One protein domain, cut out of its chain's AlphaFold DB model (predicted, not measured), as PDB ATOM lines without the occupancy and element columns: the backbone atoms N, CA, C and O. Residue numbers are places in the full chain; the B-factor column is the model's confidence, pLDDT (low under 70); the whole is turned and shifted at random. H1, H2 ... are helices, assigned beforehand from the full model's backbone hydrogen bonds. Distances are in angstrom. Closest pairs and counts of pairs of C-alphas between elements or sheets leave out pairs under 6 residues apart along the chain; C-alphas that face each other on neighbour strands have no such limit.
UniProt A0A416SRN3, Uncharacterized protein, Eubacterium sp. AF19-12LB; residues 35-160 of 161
ATOM      1  N   THR A  35      -6.517  -6.240  12.817       58.41
ATOM      2  CA  THR A  35      -5.579  -7.359  12.594       58.41
ATOM      3  C   THR A  35      -4.097  -6.970  12.569       58.41
ATOM      4  O   THR A  35      -3.295  -7.637  13.210       58.41
ATOM      5  N   ARG A  36      -3.701  -5.865  11.922       55.97
ATOM      6  CA  ARG A  36      -2.268  -5.513  11.769       55.97
ATOM      7  C   ARG A  36      -1.603  -5.022  13.063       55.97
ATOM      8  O   ARG A  36      -0.449  -5.349  13.321       55.97
ATOM      9  N   GLU A  37      -2.305  -4.242  13.883       67.12
ATOM     10  CA  GLU A  37      -1.757  -3.770  15.167       67.12
ATOM     11  C   GLU A  37      -1.648  -4.894  16.198       67.12
ATOM     12  O   GLU A  37      -0.676  -4.946  16.951       67.12
ATOM     13  N   HIS A  38      -2.636  -5.794  16.226       68.75
ATOM     14  CA  HIS A  38      -2.579  -6.992  17.058       68.75
ATOM     15  C   HIS A  38      -1.396  -7.862  16.642       68.75
ATOM     16  O   HIS A  38      -0.619  -8.286  17.494       68.75
ATOM     17  N   ALA A  39      -1.222  -8.024  15.330       64.44
ATOM     18  CA  ALA A  39      -0.180  -8.859  14.785       64.44
ATOM     19  C   ALA A  39       1.230  -8.314  15.090       64.44
ATOM     20  O   ALA A  39       2.109  -8.982  15.635       64.44
ATOM     21  N   LYS A  40       1.417  -7.000  14.913       75.62
ATOM     22  CA  LYS A  40       2.658  -6.326  15.313       75.62
ATOM     23  C   LYS A  40       2.995  -6.544  16.795       75.62
ATOM     24  O   LYS A  40       4.133  -6.877  17.118       75.62
ATOM     25  N   LYS A  41       2.011  -6.390  17.690       84.12
ATOM     26  CA  LYS A  41       2.206  -6.614  19.134       84.12
ATOM     27  C   LYS A  41       2.586  -8.059  19.444       84.12
ATOM     28  O   LYS A  41       3.382  -8.289  20.350       84.12
ATOM     29  N   TYR A  42       2.023  -9.021  18.719       84.50
ATOM     30  CA  TYR A  42       2.364 -10.422  18.911       84.50
ATOM     31  C   TYR A  42       3.790 -10.734  18.444       84.50
ATOM     32  O   TYR A  42       4.521 -11.400  19.170       84.50
ATOM     33  N   TYR A  43       4.232 -10.199  17.304       86.44
ATOM     34  CA  TYR A  43       5.622 -10.353  16.857       86.44
ATOM     35  C   TYR A  43       6.606  -9.758  17.872       86.44
ATOM     36  O   TYR A  43       7.588 -10.406  18.228       86.44
ATOM     37  N   ASP A  44       6.319  -8.567  18.404       88.50
ATOM     38  CA  ASP A  44       7.134  -7.963  19.467       88.50
ATOM     39  C   ASP A  44       7.161  -8.836  20.733       88.50
ATOM     40  O   ASP A  44       8.211  -9.003  21.358       88.50
ATOM     41  N   LEU A  45       6.035  -9.467  21.077       91.00
ATOM     42  CA  LEU A  45       5.972 -10.423  22.175       91.00
ATOM     43  C   LEU A  45       6.849 -11.653  21.898       91.00
ATOM     44  O   LEU A  45       7.674 -11.980  22.745       91.00
ATOM     45  N   VAL A  46       6.724 -12.301  20.733       91.56
ATOM     46  CA  VAL A  46       7.541 -13.471  20.350       91.56
ATOM     47  C   VAL A  46       9.030 -13.144  20.430       91.56
ATOM     48  O   VAL A  46       9.798 -13.928  20.994       91.56
ATOM     49  N   ARG A  47       9.443 -11.956  19.973       91.25
ATOM     50  CA  ARG A  47      10.833 -11.484  20.088       91.25
ATOM     51  C   ARG A  47      11.324 -11.397  21.537       91.25
ATOM     52  O   ARG A  47      12.501 -11.605  21.796       91.25
ATOM     53  N   SER A  48      10.436 -11.123  22.488       93.06
ATOM     54  CA  SER A  48      10.776 -11.085  23.917       93.06
ATOM     55  C   SER A  48      10.687 -12.443  24.630       93.06
ATOM     56  O   SER A  48      11.194 -12.584  25.743       93.06
ATOM     57  N   MET A  49      10.040 -13.448  24.027       93.06
ATOM     58  CA  MET A  49       9.884 -14.766  24.647       93.06
ATOM     59  C   MET A  49      11.211 -15.535  24.659       93.06
ATOM     60  O   MET A  49      11.931 -15.562  23.667       93.06
ATOM     61  N   SER A  50      11.505 -16.223  25.759       89.06
ATOM     62  CA  SER A  50      12.614 -17.188  25.847       89.06
ATOM     63  C   SER A  50      12.131 -18.635  25.965       89.06
ATOM     64  O   SER A  50      12.827 -19.564  25.569       89.06
ATOM     65  N   ALA A  51      10.924 -18.842  26.499       95.00
ATOM     66  CA  ALA A  51      10.383 -20.173  26.761       95.00
ATOM     67  C   ALA A  51       9.727 -20.833  25.538       95.00
ATOM     68  O   ALA A  51       9.484 -22.037  25.562       95.00
ATOM     69  N   ASP A  52       9.396 -20.072  24.493       96.81
ATOM     70  CA  ASP A  52       8.715 -20.589  23.304       96.81
ATOM     71  C   ASP A  52       9.556 -21.634  22.570       96.81
ATOM     72  O   ASP A  52       9.029 -22.693  22.248       96.81
ATOM     73  N   VAL A  53      10.858 -21.400  22.406       98.00
ATOM     74  CA  VAL A  53      11.774 -22.342  21.743       98.00
ATOM     75  C   VAL A  53      11.745 -23.719  22.402       98.00
ATOM     76  O   VAL A  53      11.433 -24.704  21.736       98.00
ATOM     77  N   SER A  54      11.980 -23.782  23.717       97.94
ATOM     78  CA  SER A  54      11.955 -25.047  24.469       97.94
ATOM     79  C   SER A  54      10.594 -25.751  24.396       97.94
ATOM     80  O   SER A  54      10.519 -26.970  24.248       97.94
ATOM     81  N   LYS A  55       9.487 -24.997  24.446       98.19
ATOM     82  CA  LYS A  55       8.135 -25.564  24.344       98.19
ATOM     83  C   LYS A  55       7.881 -26.148  22.964       98.19
ATOM     84  O   LYS A  55       7.449 -27.289  22.871       98.19
ATOM     85  N   ILE A  56       8.174 -25.395  21.909       98.19
ATOM     86  CA  ILE A  56       7.971 -25.831  20.527       98.19
ATOM     87  C   ILE A  56       8.850 -27.049  20.232       98.19
ATOM     88  O   ILE A  56       8.335 -28.046  19.737       98.19
ATOM     89  N   ALA A  57      10.135 -27.015  20.598       98.06
ATOM     90  CA  ALA A  57      11.056 -28.139  20.433       98.06
ATOM     91  C   ALA A  57      10.492 -29.431  21.046       98.06
ATOM     92  O   ALA A  57      10.399 -30.452  20.365       98.06
ATOM     93  N   ASN A  58      10.001 -29.356  22.288       97.88
ATOM     94  CA  ASN A  58       9.343 -30.479  22.957       97.88
ATOM     95  C   ASN A  58       8.038 -30.914  22.268       97.88
ATOM     96  O   ASN A  58       7.772 -32.109  22.173       97.88
ATOM     97  N   THR A  59       7.229 -29.970  21.772       97.81
ATOM     98  CA  THR A  59       5.960 -30.258  21.082       97.81
ATOM     99  C   THR A  59       6.164 -31.040  19.784       97.81
ATOM    100  O   THR A  59       5.383 -31.945  19.495       97.81
ATOM    101  N   ILE A  60       7.165 -30.677  18.976       97.06
ATOM    102  CA  ILE A  60       7.318 -31.203  17.606       97.06
ATOM    103  C   ILE A  60       8.554 -32.085  17.391       97.06
ATOM    104  O   ILE A  60       8.750 -32.590  16.289       97.06
ATOM    105  N   GLY A  61       9.367 -32.302  18.428       97.00
ATOM    106  CA  GLY A  61      10.501 -33.231  18.405       97.00
ATOM    107  C   GLY A  61      11.739 -32.730  17.653       97.00
ATOM    108  O   GLY A  61      12.571 -33.539  17.250       97.00
ATOM    109  N   TYR A  62      11.863 -31.418  17.452       96.75
ATOM    110  CA  TYR A  62      13.060 -30.779  16.889       96.75
ATOM    111  C   TYR A  62      14.013 -30.342  18.005       96.75
ATOM    112  O   TYR A  62      13.600 -30.203  19.156       96.75
ATOM    113  N   SER A  63      15.286 -30.093  17.681       97.88
ATOM    114  CA  SER A  63      16.209 -29.526  18.668       97.88
ATOM    115  C   SER A  63      15.863 -28.065  18.976       97.88
ATOM    116  O   SER A  63      15.379 -27.329  18.114       97.88
ATOM    117  N   GLU A  64      16.152 -27.617  20.202       98.00
ATOM    118  CA  GLU A  64      15.998 -26.201  20.566       98.00
ATOM    119  C   GLU A  64      16.831 -25.289  19.661       98.00
ATOM    120  O   GLU A  64      16.376 -24.211  19.297       98.00
ATOM    121  N   GLU A  65      18.011 -25.741  19.228       97.56
ATOM    122  CA  GLU A  65      18.858 -25.015  18.279       97.56
ATOM    123  C   GLU A  65      18.152 -24.800  16.933       97.56
ATOM    124  O   GLU A  65      18.090 -23.670  16.449       97.56
ATOM    125  N   GLN A  66      17.547 -25.845  16.357       97.19
ATOM    126  CA  GLN A  66      16.801 -25.730  15.099       97.19
ATOM    127  C   GLN A  66      15.602 -24.788  15.239       97.19
ATOM    128  O   GLN A  66      15.373 -23.942  14.378       97.19
ATOM    129  N   ILE A  67      14.848 -24.885  16.338       98.06
ATOM    130  CA  ILE A  67      13.708 -23.993  16.581       98.06
ATOM    131  C   ILE A  67      14.160 -22.551  16.824       98.06
ATOM    132  O   ILE A  67      13.506 -21.622  16.352       98.06
ATOM    133  N   GLN A  68      15.284 -22.341  17.507       97.69
ATOM    134  CA  GLN A  68      15.861 -21.013  17.696       97.69
ATOM    135  C   GLN A  68      16.308 -20.403  16.364       97.69
ATOM    136  O   GLN A  68      16.060 -19.223  16.128       97.69
ATOM    137  N   GLU A  69      16.925 -21.186  15.476       97.06
ATOM    138  CA  GLU A  69      17.284 -20.725  14.134       97.06
ATOM    139  C   GLU A  69      16.047 -20.308  13.321       97.06
ATOM    140  O   GLU A  69      16.084 -19.286  12.640       97.06
ATOM    141  N   ILE A  70      14.953 -21.071  13.401       95.94
ATOM    142  CA  ILE A  70      13.687 -20.747  12.722       95.94
ATOM    143  C   ILE A  70      13.063 -19.492  13.327       95.94
ATOM    144  O   ILE A  70      12.646 -18.593  12.602       95.94
ATOM    145  N   LYS A  71      13.052 -19.380  14.659       95.88
ATOM    146  CA  LYS A  71      12.587 -18.176  15.347       95.88
ATOM    147  C   LYS A  71      13.379 -16.942  14.909       95.88
ATOM    148  O   LYS A  71      12.789 -15.887  14.678       95.88
ATOM    149  N   ASN A  72      14.702 -17.066  14.800       95.38
ATOM    150  CA  ASN A  72      15.545 -15.974  14.333       95.38
ATOM    151  C   ASN A  72      15.163 -15.576  12.910       95.38
ATOM    152  O   ASN A  72      14.819 -14.418  12.682       95.38
ATOM    153  N   PHE A  73      15.083 -16.558  12.012       93.94
ATOM    154  CA  PHE A  73      14.711 -16.345  10.619       93.94
ATOM    155  C   PHE A  73      13.357 -15.636  10.474       93.94
ATOM    156  O   PHE A  73      13.259 -14.628   9.781       93.94
ATOM    157  N   MET A  74      12.323 -16.107  11.170       92.06
ATOM    158  CA  MET A  74      10.962 -15.578  11.041       92.06
ATOM    159  C   MET A  74      10.755 -14.216  11.719       92.06
ATOM    160  O   MET A  74       9.944 -13.412  11.258       92.06
ATOM    161  N   PHE A  75      11.425 -13.955  12.849       91.31
ATOM    162  CA  PHE A  75      11.058 -12.832  13.722       91.31
ATOM    163  C   PHE A  75      12.194 -11.844  14.009       91.31
ATOM    164  O   PHE A  75      11.901 -10.672  14.274       91.31
ATOM    165  N   MET A  76      13.454 -12.286  13.994       90.88
ATOM    166  CA  MET A  76      14.617 -11.507  14.459       90.88
ATOM    167  C   MET A  76      15.515 -11.006  13.333       90.88
ATOM    168  O   MET A  76      16.164  -9.969  13.495       90.88
ATOM    169  N   ASP A  77      15.542 -11.720  12.214       91.38
ATOM    170  CA  ASP A  77      16.387 -11.412  11.073       91.38
ATOM    171  C   ASP A  77      15.668 -10.459  10.115       91.38
ATOM    172  O   ASP A  77      14.441 -10.459   9.985       91.38
ATOM    173  N   LYS A  78      16.459  -9.609   9.457       89.12
ATOM    174  CA  LYS A  78      15.984  -8.731   8.389       89.12
ATOM    175  C   LYS A  78      16.308  -9.347   7.035       89.12
ATOM    176  O   LYS A  78      17.356  -9.963   6.860       89.12
ATOM    177  N   HIS A  79      15.421  -9.110   6.086       86.69
ATOM    178  CA  HIS A  79      15.300  -9.840   4.836       86.69
ATOM    179  C   HIS A  79      15.298  -8.896   3.643       86.69
ATOM    180  O   HIS A  79      14.806  -7.770   3.740       86.69
ATOM    181  N   ASP A  80      15.829  -9.362   2.514       85.31
ATOM    182  CA  ASP A  80      15.718  -8.640   1.250       85.31
ATOM    183  C   ASP A  80      14.354  -8.954   0.629       85.31
ATOM    184  O   ASP A  80      14.136  -9.985  -0.015       85.31
ATOM    185  N   LEU A  81      13.410  -8.045   0.865       83.25
ATOM    186  CA  LEU A  81      12.043  -8.145   0.364       83.25
ATOM    187  C   LEU A  81      11.847  -7.395  -0.969       83.25
ATOM    188  O   LEU A  81      10.709  -7.194  -1.395       83.25
ATOM    189  N   GLY A  82      12.937  -7.008  -1.647       79.44
ATOM    190  CA  GLY A  82      12.916  -6.253  -2.906       79.44
ATOM    191  C   GLY A  82      12.791  -4.735  -2.734       79.44
ATOM    192  O   GLY A  82      12.466  -4.039  -3.698       79.44
ATOM    193  N   GLY A  83      13.006  -4.239  -1.512       80.62
ATOM    194  CA  GLY A  83      13.048  -2.818  -1.160       80.62
ATOM    195  C   GLY A  83      14.464  -2.230  -1.203       80.62
ATOM    196  O   GLY A  83      15.402  -2.854  -1.689       80.62
ATOM    197  N   THR A  84      14.620  -1.005  -0.694       81.81
ATOM    198  CA  THR A  84      15.935  -0.342  -0.573       81.81
ATOM    199  C   THR A  84      16.747  -0.836   0.617       81.81
ATOM    200  O   THR A  84      17.972  -0.766   0.586       81.81
ATOM    201  N   ASP A  85      16.069  -1.327   1.653       88.06
ATOM    202  CA  ASP A  85      16.653  -1.735   2.922       88.06
ATOM    203  C   ASP A  85      16.190  -3.145   3.299       88.06
ATOM    204  O   ASP A  85      15.156  -3.626   2.836       88.06
ATOM    205  N   LEU A  86      16.954  -3.803   4.175       85.31
ATOM    206  CA  LEU A  86      16.531  -5.070   4.766       85.31
ATOM    207  C   LEU A  86      15.413  -4.823   5.788       85.31
ATOM    208  O   LEU A  86      15.555  -3.997   6.699       85.31
ATOM    209  N   GLU A  87      14.338  -5.598   5.688       85.06
ATOM    210  CA  GLU A  87      13.116  -5.419   6.475       85.06
ATOM    211  C   GLU A  87      12.702  -6.699   7.209       85.06
ATOM    212  O   GLU A  87      13.071  -7.808   6.833       85.06
ATOM    213  N   TYR A  88      11.929  -6.551   8.285       84.25
ATOM    214  CA  TYR A  88      11.257  -7.693   8.908       84.25
ATOM    215  C   TYR A  88      10.082  -8.147   8.044       84.25
ATOM    216  O   TYR A  88       9.457  -7.327   7.371       84.25
ATOM    217  N   PHE A  89       9.716  -9.425   8.132       82.19
ATOM    218  CA  PHE A  89       8.463  -9.890   7.545       82.19
ATOM    219  C   PHE A  89       7.253  -9.132   8.109       82.19
ATOM    220  O   PHE A  89       7.217  -8.775   9.295       82.19
ATOM    221  N   GLU A  90       6.250  -8.898   7.255       80.44
ATOM    222  CA  GLU A  90       4.975  -8.350   7.708       80.44
ATOM    223  C   GLU A  90       4.287  -9.349   8.655       80.44
ATOM    224  O   GLU A  90       4.221 -10.537   8.340       80.44
ATOM    225  N   PRO A  91       3.746  -8.889   9.797       76.50
ATOM    226  CA  PRO A  91       2.974  -9.753  10.677       76.50
ATOM    227  C   PRO A  91       1.740 -10.349   9.984       76.50
ATOM    228  O   PRO A  91       0.918  -9.608   9.434       76.50
ATOM    229  N   ASP A  92       1.587 -11.672  10.072       81.25
ATOM    230  CA  ASP A  92       0.465 -12.430   9.509       81.25
ATOM    231  C   ASP A  92      -0.278 -13.230  10.588       81.25
ATOM    232  O   ASP A  92       0.297 -14.055  11.293       81.25
ATOM    233  N   TYR A  93      -1.596 -13.048  10.658       82.69
ATOM    234  CA  TYR A  93      -2.450 -13.688  11.659       82.69
ATOM    235  C   TYR A  93      -2.360 -15.223  11.644       82.69
ATOM    236  O   TYR A  93      -2.379 -15.847  12.705       82.69
ATOM    237  N   MET A  94      -2.281 -15.858  10.467       86.44
ATOM    238  CA  MET A  94      -2.248 -17.324  10.395       86.44
ATOM    239  C   MET A  94      -0.942 -17.872  10.973       86.44
ATOM    240  O   MET A  94      -0.986 -18.807  11.778       86.44
ATOM    241  N   THR A  95       0.173 -17.220  10.644       89.31
ATOM    242  CA  THR A  95       1.520 -17.500  11.156       89.31
ATOM    243  C   THR A  95       1.581 -17.350  12.676       89.31
ATOM    244  O   THR A  95       2.111 -18.216  13.374       89.31
ATOM    245  N   GLU A  96       0.966 -16.301  13.222       89.94
ATOM    246  CA  GLU A  96       0.903 -16.086  14.671       89.94
ATOM    247  C   GLU A  96       0.173 -17.198  15.395       89.94
ATOM    248  O   GLU A  96       0.673 -17.751  16.372       89.94
ATOM    249  N   GLU A  97      -1.017 -17.532  14.914       90.19
ATOM    250  CA  GLU A  97      -1.829 -18.581  15.503       90.19
ATOM    251  C   GLU A  97      -1.158 -19.954  15.369       90.19
ATOM    252  O   GLU A  97      -1.271 -20.779  16.278       90.19
ATOM    253  N   SER A  98      -0.414 -20.193  14.284       94.38
ATOM    254  CA  SER A  98       0.445 -21.372  14.152       94.38
ATOM    255  C   SER A  98       1.525 -21.408  15.233       94.38
ATOM    256  O   SER A  98       1.633 -22.405  15.949       94.38
ATOM    257  N   TRP A  99       2.257 -20.309  15.444       95.69
ATOM    258  CA  TRP A  99       3.260 -20.217  16.512       95.69
ATOM    259  C   TRP A  99       2.639 -20.426  17.904       95.69
ATOM    260  O   TRP A  99       3.181 -21.170  18.722       95.69
ATOM    261  N   LYS A 100       1.455 -19.853  18.167       94.62
ATOM    262  CA  LYS A 100       0.721 -20.057  19.433       94.62
ATOM    263  C   LYS A 100       0.388 -21.528  19.667       94.62
ATOM    264  O   LYS A 100       0.634 -22.028  20.764       94.62
ATOM    265  N   ARG A 101      -0.153 -22.231  18.666       96.56
ATOM    266  CA  ARG A 101      -0.514 -23.655  18.787       96.56
ATOM    267  C   ARG A 101       0.700 -24.549  19.017       96.56
ATOM    268  O   ARG A 101       0.620 -25.474  19.828       96.56
ATOM    269  N   LEU A 102       1.828 -24.232  18.379       97.88
ATOM    270  CA  LEU A 102       3.107 -24.910  18.613       97.88
ATOM    271  C   LEU A 102       3.575 -24.744  20.072       97.88
ATOM    272  O   LEU A 102       3.946 -25.727  20.715       97.88
ATOM    273  N   ILE A 103       3.483 -23.531  20.633       96.94
ATOM    274  CA  ILE A 103       3.808 -23.257  22.048       96.94
ATOM    275  C   ILE A 103       2.853 -23.989  23.003       96.94
ATOM    276  O   ILE A 103       3.269 -24.442  24.069       96.94
ATOM    277  N   GLN A 104       1.568 -24.065  22.654       96.88
ATOM    278  CA  GLN A 104       0.519 -24.674  23.479       96.88
ATOM    279  C   GLN A 104       0.556 -26.207  23.497       96.88
ATOM    280  O   GLN A 104      -0.142 -26.809  24.310       96.88
ATOM    281  N   GLY A 105       1.339 -26.842  22.621       96.81
ATOM    282  CA  GLY A 105       1.400 -28.301  22.537       96.81
ATOM    283  C   GLY A 105       0.233 -28.937  21.779       96.81
ATOM    284  O   GLY A 105      -0.009 -30.128  21.938       96.81
ATOM    285  N   ASN A 106      -0.502 -28.167  20.968       96.62
ATOM    286  CA  ASN A 106      -1.624 -28.671  20.165       96.62
ATOM    287  C   ASN A 106      -1.505 -28.251  18.684       96.62
ATOM    288  O   ASN A 106      -2.379 -27.541  18.166       96.62
ATOM    289  N   PRO A 107      -0.403 -28.624  18.006       96.31
ATOM    290  CA  PRO A 107      -0.170 -28.231  16.626       96.31
ATOM    291  C   PRO A 107      -1.176 -28.894  15.684       96.31
ATOM    292  O   PRO A 107      -1.573 -30.046  15.856       96.31
ATOM    293  N   GLN A 108      -1.555 -28.159  14.649       95.88
ATOM    294  CA  GLN A 108      -2.258 -28.677  13.483       95.88
ATOM    295  C   GLN A 108      -1.252 -29.038  12.387       95.88
ATOM    296  O   GLN A 108      -0.109 -28.580  12.403       95.88
ATOM    297  N   SER A 109      -1.679 -29.821  11.394       95.50
ATOM    298  CA  SER A 109      -0.794 -30.252  10.302       95.50
ATOM    299  C   SER A 109      -0.112 -29.079   9.593       95.50
ATOM    300  O   SER A 109       1.093 -29.136   9.361       95.50
ATOM    301  N   HIS A 110      -0.841 -27.988   9.333       93.31
ATOM    302  CA  HIS A 110      -0.279 -26.800   8.683       93.31
ATOM    303  C   HIS A 110       0.734 -26.058   9.558       93.31
ATOM    304  O   HIS A 110       1.637 -25.424   9.029       93.31
ATOM    305  N   ASP A 111       0.659 -26.176  10.886       96.12
ATOM    306  CA  ASP A 111       1.665 -25.595  11.783       96.12
ATOM    307  C   ASP A 111       3.011 -26.321  11.645       96.12
ATOM    308  O   ASP A 111       4.068 -25.703  11.724       96.12
ATOM    309  N   LEU A 112       2.986 -27.633  11.382       97.00
ATOM    310  CA  LEU A 112       4.191 -28.403  11.067       97.00
ATOM    311  C   LEU A 112       4.700 -28.089   9.655       97.00
ATOM    312  O   LEU A 112       5.910 -28.042   9.435       97.00
ATOM    313  N   THR A 113       3.788 -27.870   8.704       95.44
ATOM    314  CA  THR A 113       4.128 -27.425   7.345       95.44
ATOM    315  C   THR A 113       4.838 -26.074   7.371       95.44
ATOM    316  O   THR A 113       5.831 -25.928   6.668       95.44
ATOM    317  N   LEU A 114       4.405 -25.133   8.222       95.62
ATOM    318  CA  LEU A 114       5.101 -23.862   8.451       95.62
ATOM    319  C   LEU A 114       6.560 -24.099   8.855       95.62
ATOM    320  O   LEU A 114       7.462 -23.634   8.178       95.62
ATOM    321  N   ILE A 115       6.813 -24.897   9.896       96.81
ATOM    322  CA  ILE A 115       8.184 -25.169  10.363       96.81
ATOM    323  C   ILE A 115       9.059 -25.765   9.251       96.81
ATOM    324  O   ILE A 115      10.200 -25.347   9.071       96.81
ATOM    325  N   LYS A 116       8.529 -26.706   8.464       96.12
ATOM    326  CA  LYS A 116       9.262 -27.303   7.334       96.12
ATOM    327  C   LYS A 116       9.518 -26.314   6.200       96.12
ATOM    328  O   LYS A 116      10.581 -26.371   5.585       96.12
ATOM    329  N   TYR A 117       8.556 -25.433   5.934       94.94
ATOM    330  CA  TYR A 117       8.681 -24.356   4.960       94.94
ATOM    331  C   TYR A 117       9.859 -23.449   5.330       94.94
ATOM    332  O   TYR A 117      10.783 -23.291   4.538       94.94
ATOM    333  N   GLU A 118       9.886 -22.945   6.564       95.06
ATOM    334  CA  GLU A 118      10.929 -22.023   7.028       95.06
ATOM    335  C   GLU A 118      12.321 -22.668   7.046       95.06
ATOM    336  O   GLU A 118      13.309 -22.029   6.682       95.06
ATOM    337  N   ILE A 119      12.415 -23.953   7.418       95.88
ATOM    338  CA  ILE A 119      13.672 -24.714   7.335       95.88
ATOM    339  C   ILE A 119      14.188 -24.726   5.896       95.88
ATOM    340  O   ILE A 119      15.339 -24.367   5.661       95.88
ATOM    341  N   MET A 120      13.335 -25.100   4.941       96.00
ATOM    342  CA  MET A 120      13.731 -25.242   3.543       96.00
ATOM    343  C   MET A 120      14.066 -23.892   2.888       96.00
ATOM    344  O   MET A 120      15.071 -23.811   2.181       96.00
ATOM    345  N   GLU A 121      13.294 -22.824   3.140       94.38
ATOM    346  CA  GLU A 121      13.616 -21.482   2.617       94.38
ATOM    347  C   GLU A 121      14.986 -21.028   3.138       94.38
ATOM    348  O   GLU A 121      15.847 -20.614   2.357       94.38
ATOM    349  N   LYS A 122      15.237 -21.196   4.442       94.62
ATOM    350  CA  LYS A 122      16.522 -20.851   5.058       94.62
ATOM    351  C   LYS A 122      17.683 -21.702   4.533       94.62
ATOM    352  O   LYS A 122      18.775 -21.170   4.338       94.62
ATOM    353  N   GLU A 123      17.492 -23.001   4.320       95.94
ATOM    354  CA  GLU A 123      18.522 -23.885   3.758       95.94
ATOM    355  C   GLU A 123      18.901 -23.476   2.331       95.94
ATOM    356  O   GLU A 123      20.085 -23.304   2.046       95.94
ATOM    357  N   LEU A 124      17.921 -23.189   1.472       96.19
ATOM    358  CA  LEU A 124      18.176 -22.687   0.119       96.19
ATOM    359  C   LEU A 124      18.910 -21.335   0.147       96.19
ATOM    360  O   LEU A 124      19.849 -21.113  -0.615       96.19
ATOM    361  N   MET A 125      18.560 -20.435   1.066       94.25
ATOM    362  CA  MET A 125      19.312 -19.183   1.224       94.25
ATOM    363  C   MET A 125      20.769 -19.428   1.647       94.25
ATOM    364  O   MET A 125      21.671 -18.758   1.141       94.25
ATOM    365  N   LYS A 126      21.033 -20.416   2.516       94.94
ATOM    366  CA  LYS A 126      22.406 -20.829   2.876       94.94
ATOM    367  C   LYS A 126      23.173 -21.410   1.678       94.94
ATOM    368  O   LYS A 126      24.395 -21.286   1.630       94.94
ATOM    369  N   GLU A 127      22.478 -22.006   0.712       96.75
ATOM    370  CA  GLU A 127      23.053 -22.513  -0.545       96.75
ATOM    371  C   GLU A 127      23.322 -21.414  -1.591       96.75
ATOM    372  O   GLU A 127      23.924 -21.685  -2.630       96.75
ATOM    373  N   GLY A 128      22.938 -20.165  -1.309       95.50
ATOM    374  CA  GLY A 128      23.218 -19.002  -2.153       95.50
ATOM    375  C   GLY A 128      22.057 -18.561  -3.041       95.50
ATOM    376  O   GLY A 128      22.232 -17.641  -3.842       95.50
ATOM    377  N   TYR A 129      20.876 -19.169  -2.903       93.69
ATOM    378  CA  TYR A 129      19.671 -18.671  -3.560       93.69
ATOM    379  C   TYR A 129      19.254 -17.328  -2.960       93.69
ATOM    380  O   TYR A 129      19.308 -17.127  -1.744       93.69
ATOM    381  N   SER A 130      18.768 -16.414  -3.804       91.19
ATOM    382  CA  SER A 130      18.078 -15.235  -3.288       91.19
ATOM    383  C   SER A 130      16.836 -15.668  -2.518       91.19
ATOM    384  O   SER A 130      16.211 -16.689  -2.817       91.19
ATOM    385  N   GLN A 131      16.417 -14.858  -1.554       88.25
ATOM    386  CA  GLN A 131      15.225 -15.146  -0.766       88.25
ATOM    387  C   GLN A 131      13.978 -15.369  -1.631       88.25
ATOM    388  O   GLN A 131      13.181 -16.270  -1.379       88.25
ATOM    389  N   ARG A 132      13.830 -14.595  -2.712       87.62
ATOM    390  CA  ARG A 132      12.735 -14.773  -3.673       87.62
ATOM    391  C   ARG A 132      12.790 -16.138  -4.365       87.62
ATOM    392  O   ARG A 132      11.747 -16.762  -4.548       87.62
ATOM    393  N   GLU A 133      13.972 -16.599  -4.767       91.31
ATOM    394  CA  GLU A 133      14.142 -17.923  -5.379       91.31
ATOM    395  C   GLU A 133      13.870 -19.039  -4.372       91.31
ATOM    396  O   GLU A 133      13.078 -19.935  -4.666       91.31
ATOM    397  N   ALA A 134      14.447 -18.939  -3.173       93.12
ATOM    398  CA  ALA A 134      14.233 -19.881  -2.081       93.12
ATOM    399  C   ALA A 134      12.741 -20.020  -1.745       93.12
ATOM    400  O   ALA A 134      12.215 -21.134  -1.700       93.12
ATOM    401  N   ARG A 135      12.023 -18.897  -1.628       89.31
ATOM    402  CA  ARG A 135      10.569 -18.866  -1.425       89.31
ATOM    403  C   ARG A 135       9.810 -19.540  -2.558       89.31
ATOM    404  O   ARG A 135       8.914 -20.347  -2.312       89.31
ATOM    405  N   ASN A 136      10.147 -19.221  -3.807       89.75
ATOM    406  CA  ASN A 136       9.472 -19.782  -4.978       89.75
ATOM    407  C   ASN A 136       9.639 -21.302  -5.072       89.75
ATOM    408  O   ASN A 136       8.709 -21.995  -5.482       89.75
ATOM    409  N   ILE A 137      10.813 -21.822  -4.712       92.88
ATOM    410  CA  ILE A 137      11.074 -23.263  -4.666       92.88
ATOM    411  C   ILE A 137      10.300 -23.885  -3.499       92.88
ATOM    412  O   ILE A 137       9.527 -24.817  -3.707       92.88
ATOM    413  N   THR A 138      10.427 -23.321  -2.299       91.12
ATOM    414  CA  THR A 138       9.787 -23.834  -1.078       91.12
ATOM    415  C   THR A 138       8.262 -23.867  -1.196       91.12
ATOM    416  O   THR A 138       7.637 -24.856  -0.826       91.12
ATOM    417  N   SER A 139       7.656 -22.848  -1.811       88.62
ATOM    418  CA  SER A 139       6.198 -22.754  -2.009       88.62
ATOM    419  C   SER A 139       5.639 -23.811  -2.960       88.62
ATOM    420  O   SER A 139       4.456 -24.135  -2.890       88.62
ATOM    421  N   LYS A 140       6.474 -24.374  -3.843       90.81
ATOM    422  CA  LYS A 140       6.091 -25.519  -4.684       90.81
ATOM    423  C   LYS A 140       6.103 -26.832  -3.901       90.81
ATOM    424  O   LYS A 140       5.413 -27.769  -4.291       90.81
ATOM    425  N   THR A 141       6.877 -26.900  -2.819       91.81
ATOM    426  CA  THR A 141       7.030 -28.096  -1.982       91.81
ATOM    427  C   THR A 141       6.053 -28.105  -0.810       91.81
ATOM    428  O   THR A 141       5.445 -29.136  -0.528       91.81
ATOM    429  N   TYR A 142       5.877 -26.966  -0.142       88.75
ATOM    430  CA  TYR A 142       5.058 -26.817   1.055       88.75
ATOM    431  C   TYR A 142       4.018 -25.721   0.846       88.75
ATOM    432  O   TYR A 142       4.351 -24.549   0.677       88.75
ATOM    433  N   ASN A 143       2.742 -26.093   0.899       89.50
ATOM    434  CA  ASN A 143       1.640 -25.172   0.644       89.50
ATOM    435  C   ASN A 143       0.968 -24.713   1.947       89.50
ATOM    436  O   ASN A 143      -0.236 -24.883   2.149       89.50
ATOM    437  N   TYR A 144       1.772 -24.135   2.846       88.44
ATOM    438  CA  TYR A 144       1.312 -23.652   4.151       88.44
ATOM    439  C   TYR A 144       0.093 -22.725   4.032       88.44
ATOM    440  O   TYR A 144      -0.893 -22.899   4.748       88.44
ATOM    441  N   SER A 145       0.139 -21.776   3.090       82.62
ATOM    442  CA  SER A 145      -0.919 -20.782   2.884       82.62
ATOM    443  C   SER A 145      -2.276 -21.427   2.593       82.62
ATOM    444  O   SER A 145      -3.285 -21.050   3.200       82.62
ATOM    445  N   ASP A 146      -2.324 -22.416   1.698       84.56
ATOM    446  CA  ASP A 146      -3.583 -23.080   1.360       84.56
ATOM    447  C   ASP A 146      -4.063 -23.996   2.486       84.56
ATOM    448  O   ASP A 146      -5.267 -24.077   2.741       84.56
ATOM    449  N   GLU A 147      -3.151 -24.689   3.171       87.62
ATOM    450  CA  GLU A 147      -3.502 -25.550   4.302       87.62
ATOM    451  C   GLU A 147      -4.091 -24.736   5.465       87.62
ATOM    452  O   GLU A 147      -5.166 -25.075   5.972       87.62
ATOM    453  N   ALA A 148      -3.448 -23.622   5.826       86.88
ATOM    454  CA  ALA A 148      -3.930 -22.710   6.857       86.88
ATOM    455  C   ALA A 148      -5.273 -22.074   6.462       86.88
ATOM    456  O   ALA A 148      -6.208 -22.043   7.267       86.88
ATOM    457  N   SER A 149      -5.420 -21.641   5.206       85.31
ATOM    458  CA  SER A 149      -6.679 -21.071   4.706       85.31
ATOM    459  C   SER A 149      -7.833 -22.073   4.804       85.31
ATOM    460  O   SER A 149      -8.888 -21.746   5.347       85.31
ATOM    461  N   LYS A 150      -7.620 -23.323   4.369       87.94
ATOM    462  CA  LYS A 150      -8.621 -24.400   4.470       87.94
ATOM    463  C   LYS A 150      -9.016 -24.693   5.915       87.94
ATOM    464  O   LYS A 150     -10.177 -24.998   6.177       87.94
ATOM    465  N   PHE A 151      -8.072 -24.620   6.851       87.69
ATOM    466  CA  PHE A 151      -8.355 -24.802   8.272       87.69
ATOM    467  C   PHE A 151      -9.300 -23.714   8.805       87.69
ATOM    468  O   PHE A 151     -10.311 -24.029   9.436       87.69
ATOM    469  N   TYR A 152      -9.025 -22.441   8.512       83.06
ATOM    470  CA  TYR A 152      -9.868 -21.338   8.983       83.06
ATOM    471  C   TYR A 152     -11.214 -21.241   8.265       83.06
ATOM    472  O   TYR A 152     -12.199 -20.866   8.904       83.06
ATOM    473  N   ASP A 153     -11.280 -21.592   6.981       84.69
ATOM    474  CA  ASP A 153     -12.543 -21.629   6.240       84.69
ATOM    475  C   ASP A 153     -13.493 -22.675   6.855       84.69
ATOM    476  O   ASP A 153     -14.631 -22.337   7.180       84.69
ATOM    477  N   LYS A 154     -12.993 -23.873   7.196       83.69
ATOM    478  CA  LYS A 154     -13.771 -24.887   7.934       83.69
ATOM    479  C   LYS A 154     -14.282 -24.368   9.279       83.69
ATOM    480  O   LYS A 154     -15.453 -24.531   9.599       83.69
ATOM    481  N   ILE A 155     -13.432 -23.712  10.075       81.00
ATOM    482  CA  ILE A 155     -13.847 -23.160  11.380       81.00
ATOM    483  C   ILE A 155     -14.960 -22.116  11.224       81.00
ATOM    484  O   ILE A 155     -15.852 -22.037  12.069       81.00
ATOM    485  N   LYS A 156     -14.909 -21.287  10.174       75.25
ATOM    486  CA  LYS A 156     -15.940 -20.275   9.905       75.25
ATOM    487  C   LYS A 156     -17.268 -20.901   9.497       75.25
ATOM    488  O   LYS A 156     -18.303 -20.388   9.910       75.25
ATOM    489  N   GLU A 157     -17.239 -21.971   8.708       70.06
ATOM    490  CA  GLU A 157     -18.434 -22.729   8.327       70.06
ATOM    491  C   GLU A 157     -19.111 -23.339   9.564       70.06
ATOM    492  O   GLU A 157     -20.285 -23.071   9.791       70.06
ATOM    493  N   TYR A 158     -18.348 -23.999  10.446       62.56
ATOM    494  CA  TYR A 158     -18.866 -24.574  11.701       62.56
ATOM    495  C   TYR A 158     -19.456 -23.558  12.691       62.56
ATOM    496  O   TYR A 158     -20.197 -23.945  13.584       62.56
ATOM    497  N   LYS A 159     -19.107 -22.269  12.592       60.34
ATOM    498  CA  LYS A 159     -19.634 -21.207  13.475       60.34
ATOM    499  C   LYS A 159     -20.892 -20.523  12.933       60.34
ATOM    500  O   LYS A 159     -21.426 -19.643  13.607       60.34
ATOM    501  N   LYS A 160     -21.299 -20.838  11.701       56.19
ATOM    502  CA  LYS A 160     -22.520 -20.307  11.074       56.19
ATOM    503  C   LYS A 160     -23.729 -21.237  11.233       56.19
ATOM    504  O   LYS A 160     -24.827 -20.815  10.878       56.19
TER     505      LYS A 160
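This is residues 35 to 160 of the 161 residues of an uncharacterized protein of Eubacterium sp. AF19-12LB (UniProt A0A416SRN3). The longest helix, H5, runs through the middle of a crossed-helix body: on one side it packs across H3 and H4, which with H1 and H2 make a ring, and on another H6 folds back on it as a hairpin. H7 touches H5 near H5's start, and residues 153 to 160, of which 153 to 158 belong to H7, stick out free of the body. The printed part has 126 residues, with seven named helices in the order H1 to H7 and no named strand: all helix, compact, with a radius of gyration of the C-alphas of 14.7 A and spans of 45 by 29 by 29 A.

H5, residues 109 to 126, is 26.1 A long, from C-alpha 109 at (-0.794, -30.252, 10.302). Before it come H1, residues 35 to 48, 20.2 A, from (-5.579, -7.359, 12.594); H2, 51 to 60; H3, 64 to 76; and H4, 93 to 104. After it come H6, 131 to 141, and H7, 144 to 158, 21.6 A, ending at (-18.866, -24.574, 11.701).

H5 is the hub, touching four helices. Its residues 117 to 125 touch H6, closest C-alphas Glu 121 and Ala 134, 5.0 A, at a steep tilt of 41 degrees, opposite ways. Residues 144 to 148 of H7 touch H5, C-alphas His 110 and Glu 147 being closest, 5.6 A, at a shallow tilt of 18 degrees. H4 touches H5, closest C-alphas Ser 98 and Asp 111, 5.0 A, about perpendicular at 74 degrees. H3 and H4 are apart. Every O i to N i+4 pair is within hydrogen-bond range except in H6, 6 of 7.

The farthest C-alphas, Gly 128 and Lys 160, are 47.6 A apart. The printed part has no cut; H3 to H4 is the long link. Residues 35 to 39 and 158 to 160 have pLDDT under 70.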